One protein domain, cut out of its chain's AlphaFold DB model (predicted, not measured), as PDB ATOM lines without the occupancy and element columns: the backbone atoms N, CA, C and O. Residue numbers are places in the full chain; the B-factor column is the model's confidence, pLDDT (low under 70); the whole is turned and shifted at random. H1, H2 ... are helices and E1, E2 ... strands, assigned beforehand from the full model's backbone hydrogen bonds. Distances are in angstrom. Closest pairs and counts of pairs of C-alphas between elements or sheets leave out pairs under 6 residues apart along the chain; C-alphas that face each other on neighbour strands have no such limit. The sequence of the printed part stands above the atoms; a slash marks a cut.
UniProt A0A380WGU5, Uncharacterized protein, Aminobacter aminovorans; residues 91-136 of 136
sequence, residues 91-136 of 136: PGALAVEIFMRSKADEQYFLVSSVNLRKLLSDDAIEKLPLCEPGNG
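This is residues 91 to 136 of the 136 residues of an uncharacterized protein of Aminobacter aminovorans (UniProt A0A380WGU5). With little regular structure, the printed part is a long two-stranded hairpin, E1 and E2, with the short helix H1 beyond the end opposite its loop and a tail, residues 126 to 136, that sticks out. The 46 residues hold E1, E2 and H1 in that order, 18 of them in named elements; the class is mixed, the sheet antiparallel. The whole is extended and flat, with a radius of gyration of the C-alphas of 14.9 A and spans of 40 by 31 by 14 A.

E1, residues 95 to 100, begins at C-alpha 95 (122.508, 67.405, 341.333) and is 16.2 A long. E2, residues 109 to 115, is 17.7 A long. H1, residues 122 to 126, ends at C-alpha 126 (137.257, 70.007, 343.654), 6.2 A from its first C-alpha.

E1 and E2 form a hairpin, antiparallel at 162 degrees, with N 96 and O 114 within hydrogen-bond range at 2.8 A. E1 and H1 are apart. In H1 the O i to N i+4 pair is within hydrogen-bond range.

The C-alphas farthest apart, of Asp 105 and Asp 123, are 41.2 A apart. The printed part has no cut and no long link. Residues 102 to 104 and 133 to 136 have pLDDT under 70.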
ATOM      1  N   PRO A  91     129.500  67.545 351.174       73.38
ATOM      2  CA  PRO A  91     129.372  66.114 350.939       73.38
ATOM      3  C   PRO A  91     127.893  65.744 350.746       73.38
ATOM      4  O   PRO A  91     127.019  66.267 351.433       73.38
ATOM      5  N   GLY A  92     127.606  64.849 349.798       77.00
ATOM      6  CA  GLY A  92     126.237  64.481 349.415       77.00
ATOM      7  C   GLY A  92     125.991  64.588 347.909       77.00
ATOM      8  O   GLY A  92     126.922  64.798 347.134       77.00
ATOM      9  N   ALA A  93     124.745  64.399 347.470       74.06
ATOM     10  CA  ALA A  93     124.406  64.464 346.050       74.06
ATOM     11  C   ALA A  93     124.609  65.885 345.500       74.06
ATOM     12  O   ALA A  93     124.030  66.836 346.012       74.06
ATOM     13  N   LEU A  94     125.410  66.013 344.438       78.88
ATOM     14  CA  LEU A  94     125.538  67.252 343.671       78.88
ATOM     15  C   LEU A  94     124.690  67.097 342.409       78.88
ATOM     16  O   LEU A  94     125.129  66.453 341.459       78.88
ATOM     17  N   ALA A  95     123.458  67.601 342.424       78.75
ATOM     18  CA  ALA A  95     122.508  67.405 341.333       78.75
ATOM     19  C   ALA A  95     122.450  68.615 340.389       78.75
ATOM     20  O   ALA A  95     122.438  69.761 340.827       78.75
ATOM     21  N   VAL A  96     122.372  68.343 339.087       77.62
ATOM     22  CA  VAL A  96     121.897  69.286 338.073       77.62
ATOM     23  C   VAL A  96     120.503  68.850 337.672       77.62
ATOM     24  O   VAL A  96     120.316  67.748 337.153       77.62
ATOM     25  N   GLU A  97     119.534  69.725 337.899       79.75
ATOM     26  CA  GLU A  97     118.133  69.456 337.615       79.75
ATOM     27  C   GLU A  97     117.623  70.399 336.531       79.75
ATOM     28  O   GLU A  97     117.851  71.607 336.557       79.75
ATOM     29  N   ILE A  98     116.949  69.824 335.541       76.12
ATOM     30  CA  ILE A  98     116.345  70.557 334.438       76.12
ATOM     31  C   ILE A  98     114.846  70.525 334.652       76.12
ATOM     32  O   ILE A  98     114.227  69.460 334.625       76.12
ATOM     33  N   PHE A  99     114.267  71.706 334.803       77.31
ATOM     34  CA  PHE A  99     112.833  71.896 334.898       77.31
ATOM     35  C   PHE A  99     112.305  72.574 333.635       77.31
ATOM     36  O   PHE A  99     112.961  73.435 333.049       77.31
ATOM     37  N   MET A 100     111.094  72.211 333.224       73.88
ATOM     38  CA  MET A 100     110.379  72.872 332.134       73.88
ATOM     39  C   MET A 100     108.958  73.203 332.556       73.88
ATOM     40  O   MET A 100     108.395  72.570 333.436       73.88
ATOM     41  N   ARG A 101     108.361  74.179 331.883       71.06
ATOM     42  CA  ARG A 101     106.923  74.444 331.930       71.06
ATOM     43  C   ARG A 101     106.403  74.512 330.505       71.06
ATOM     44  O   ARG A 101     107.112  74.978 329.610       71.06
ATOM     45  N   SER A 102     105.185  74.031 330.293       67.75
ATOM     46  CA  SER A 102     104.602  73.959 328.949       67.75
ATOM     47  C   SER A 102     103.938  75.277 328.542       67.75
ATOM     48  O   SER A 102     103.876  75.590 327.350       67.75
ATOM     49  N   LYS A 103     103.508  76.084 329.521       66.75
ATOM     50  CA  LYS A 103     103.029  77.463 329.348       66.75
ATOM     51  C   LYS A 103     103.652  78.398 330.383       66.75
ATOM     52  O   LYS A 103     104.204  77.952 331.384       66.75
ATOM     53  N   ALA A 104     103.596  79.703 330.122       66.81
ATOM     54  CA  ALA A 104     104.229  80.714 330.971       66.81
ATOM     55  C   ALA A 104     103.594  80.839 332.370       66.81
ATOM     56  O   ALA A 104     104.260  81.288 333.298       66.81
ATOM     57  N   ASP A 105     102.335  80.445 332.507       74.50
ATOM     58  CA  ASP A 105     101.507  80.487 333.713       74.50
ATOM     59  C   ASP A 105     101.409  79.131 334.437       74.50
ATOM     60  O   ASP A 105     100.825  79.041 335.514       74.50
ATOM     61  N   GLU A 106     101.998  78.074 333.876       74.69
ATOM     62  CA  GLU A 106     102.004  76.738 334.475       74.69
ATOM     63  C   GLU A 106     103.198  76.526 335.417       74.69
ATOM     64  O   GLU A 106     104.252  77.162 335.296       74.69
ATOM     65  N   GLN A 107     103.035  75.573 336.341       74.62
ATOM     66  CA  GLN A 107     104.117  75.115 337.206       74.62
ATOM     67  C   GLN A 107     105.220  74.421 336.403       74.62
ATOM     68  O   GLN A 107     104.981  73.777 335.377       74.62
ATOM     69  N   TYR A 108     106.441  74.534 336.916       73.44
ATOM     70  CA  TYR A 108     107.573  73.767 336.429       73.44
ATOM     71  C   TYR A 108     107.422  72.287 336.804       73.44
ATOM     72  O   TYR A 108     107.023  71.957 337.916       73.44
ATOM     73  N   PHE A 109     107.791  71.396 335.888       75.69
ATOM     74  CA  PHE A 109     107.944  69.967 336.127       75.69
ATOM     75  C   PHE A 109     109.384  69.538 335.845       75.69
ATOM     76  O   PHE A 109     110.052  70.084 334.960       75.69
ATOM     77  N   LEU A 110     109.865  68.561 336.614       79.44
ATOM     78  CA  LEU A 110     111.200  67.997 336.450       79.44
ATOM     79  C   LEU A 110     111.275  67.197 335.144       79.44
ATOM     80  O   LEU A 110     110.438  66.338 334.875       79.44
ATOM     81  N   VAL A 111     112.296  67.477 334.342       78.88
ATOM     82  CA  VAL A 111     112.574  66.810 333.060       78.88
ATOM     83  C   VAL A 111     113.734  65.841 333.198       78.88
ATOM     84  O   VAL A 111     113.723  64.763 332.611       78.88
ATOM     85  N   SER A 112     114.756  66.241 333.951       80.50
ATOM     86  CA  SER A 112     115.958  65.449 334.171       80.50
ATOM     87  C   SER A 112     116.606  65.860 335.484       80.50
ATOM     88  O   SER A 112     116.634  67.045 335.801       80.50
ATOM     89  N   SER A 113     117.148  64.893 336.216       83.31
ATOM     90  CA  SER A 113     117.999  65.120 337.382       83.31
ATOM     91  C   SER A 113     119.253  64.271 337.216       83.31
ATOM     92  O   SER A 113     119.182  63.061 336.977       83.31
ATOM     93  N   VAL A 114     120.409  64.920 337.272       83.81
ATOM     94  CA  VAL A 114     121.712  64.313 337.018       83.81
ATOM     95  C   VAL A 114     122.596  64.536 338.230       83.81
ATOM     96  O   VAL A 114     122.957  65.665 338.539       83.81
ATOM     97  N   ASN A 115     123.002  63.459 338.899       85.50
ATOM     98  CA  ASN A 115     123.990  63.554 339.967       85.50
ATOM     99  C   ASN A 115     125.398  63.651 339.361       85.50
ATOM    100  O   ASN A 115     125.930  62.661 338.857       85.50
ATOM    101  N   LEU A 116     126.005  64.833 339.438       82.50
ATOM    102  CA  LEU A 116     127.336  65.123 338.915       82.50
ATOM    103  C   LEU A 116     128.422  64.253 339.545       82.50
ATOM    104  O   LEU A 116     129.343  63.869 338.836       82.50
ATOM    105  N   ARG A 117     128.291  63.844 340.813       85.50
ATOM    106  CA  ARG A 117     129.254  62.920 341.451       85.50
ATOM    107  C   ARG A 117     129.260  61.520 340.837       85.50
ATOM    108  O   ARG A 117     130.186  60.757 341.066       85.50
ATOM    109  N   LYS A 118     128.231  61.156 340.064       86.25
ATOM    110  CA  LYS A 118     128.214  59.897 339.301       86.25
ATOM    111  C   LYS A 118     128.868  60.024 337.924       86.25
ATOM    112  O   LYS A 118     129.094  59.006 337.279       86.25
ATOM    113  N   LEU A 119     129.110  61.249 337.455       83.31
ATOM    114  CA  LEU A 119     129.616  61.537 336.109       83.31
ATOM    115  C   LEU A 119     131.020  62.144 336.111       83.31
ATOM    116  O   LEU A 119     131.759  61.976 335.147       83.31
ATOM    117  N   LEU A 120     131.366  62.869 337.170       83.69
ATOM    118  CA  LEU A 120     132.634  63.556 337.356       83.69
ATOM    119  C   LEU A 120     133.401  62.880 338.491       83.69
ATOM    120  O   LEU A 120     132.798  62.442 339.470       83.69
ATOM    121  N   SER A 121     134.727  62.813 338.370       83.56
ATOM    122  CA  SER A 121     135.582  62.412 339.488       83.56
ATOM    123  C   SER A 121     135.553  63.470 340.592       83.56
ATOM    124  O   SER A 121     135.322  64.651 340.320       83.56
ATOM    125  N   ASP A 122     135.846  63.068 341.828       82.62
ATOM    126  CA  ASP A 122     135.956  64.010 342.947       82.62
ATOM    127  C   ASP A 122     137.006  65.101 342.660       82.62
ATOM    128  O   ASP A 122     136.710  66.283 342.820       82.62
ATOM    129  N   ASP A 123     138.150  64.740 342.063       84.06
ATOM    130  CA  ASP A 123     139.157  65.685 341.556       84.06
ATOM    131  C   ASP A 123     138.582  66.765 340.626       84.06
ATOM    132  O   ASP A 123     139.008  67.920 340.659       84.06
ATOM    133  N   ALA A 124     137.661  66.394 339.731       83.38
ATOM    134  CA  ALA A 124     137.063  67.336 338.788       83.38
ATOM    135  C   ALA A 124     136.093  68.295 339.494       83.38
ATOM    136  O   ALA A 124     135.999  69.461 339.114       83.38
ATOM    137  N   ILE A 125     135.407  67.817 340.533       82.69
ATOM    138  CA  ILE A 125     134.494  68.615 341.357       82.69
ATOM    139  C   ILE A 125     135.282  69.596 342.232       82.69
ATOM    140  O   ILE A 125     134.922  70.769 342.320       82.69
ATOM    141  N   GLU A 126     136.388  69.155 342.832       81.94
ATOM    142  CA  GLU A 126     137.257  70.007 343.654       81.94
ATOM    143  C   GLU A 126     137.939  71.118 342.845       81.94
ATOM    144  O   GLU A 126     138.150  72.223 343.352       81.94
ATOM    145  N   LYS A 127     138.231  70.854 341.566       84.94
ATOM    146  CA  LYS A 127     138.842  71.814 340.634       84.94
ATOM    147  C   LYS A 127     137.862  72.836 340.053       84.94
ATOM    148  O   LYS A 127     138.287  73.670 339.253       84.94
ATOM    149  N   LEU A 128     136.581  72.813 340.434       81.75
ATOM    150  CA  LEU A 128     135.645  73.864 340.035       81.75
ATOM    151  C   LEU A 128     136.142  75.228 340.556       81.75
ATOM    152  O   LEU A 128     136.399  75.367 341.761       81.75
ATOM    153  N   PRO A 129     136.293  76.235 339.674       82.25
ATOM    154  CA  PRO A 129     136.843  77.528 340.058       82.25
ATOM    155  C   PRO A 129     135.890  78.248 341.010       82.25
ATOM    156  O   PRO A 129     134.677  78.071 340.926       82.25
ATOM    157  N   LEU A 130     136.423  79.073 341.913       80.88
ATOM    158  CA  LEU A 130     135.598  79.991 342.701       80.88
ATOM    159  C   LEU A 130     134.979  81.051 341.786       80.88
ATOM    160  O   LEU A 130     135.619  81.481 340.826       80.88
ATOM    161  N   CYS A 131     133.748  81.468 342.074       73.25
ATOM    162  CA  CYS A 131     133.149  82.593 341.363       73.25
ATOM    163  C   CYS A 131     133.900  83.885 341.696       73.25
ATOM    164  O   CYS A 131     134.242  84.129 342.854       73.25
ATOM    165  N   GLU A 132     134.164  84.715 340.687       72.44
ATOM    166  CA  GLU A 132     134.726  86.044 340.918       72.44
ATOM    167  C   GLU A 132     133.673  86.941 341.590       72.44
ATOM    168  O   GLU A 132     132.505  86.928 341.180       72.44
ATOM    169  N   PRO A 133     134.046  87.738 342.608       53.75
ATOM    170  CA  PRO A 133     133.118  88.659 343.248       53.75
ATOM    171  C   PRO A 133     132.707  89.752 342.248       53.75
ATOM    172  O   PRO A 133     133.462  90.687 341.999       53.75
ATOM    173  N   GLY A 134     131.513  89.619 341.659       50.25
ATOM    174  CA  GLY A 134     130.934  90.613 340.745       50.25
ATOM    175  C   GLY A 134     130.215  90.064 339.508       50.25
ATOM    176  O   GLY A 134     129.523  90.836 338.855       50.25
ATOM    177  N   ASN A 135     130.328  88.767 339.201       41.12
ATOM    178  CA  ASN A 135     129.622  88.119 338.085       41.12
ATOM    179  C   ASN A 135     128.796  86.921 338.583       41.12
ATOM    180  O   ASN A 135     129.144  85.766 338.334       41.12
ATOM    181  N   GLY A 136     127.718  87.208 339.315       41.88
ATOM    182  CA  GLY A 136     126.742  86.225 339.791       41.88
ATOM    183  C   GLY A 136     125.317  86.712 339.616       41.88
ATOM    184  O   GLY A 136     125.107  87.941 339.722       41.88
TER     185      GLY A 136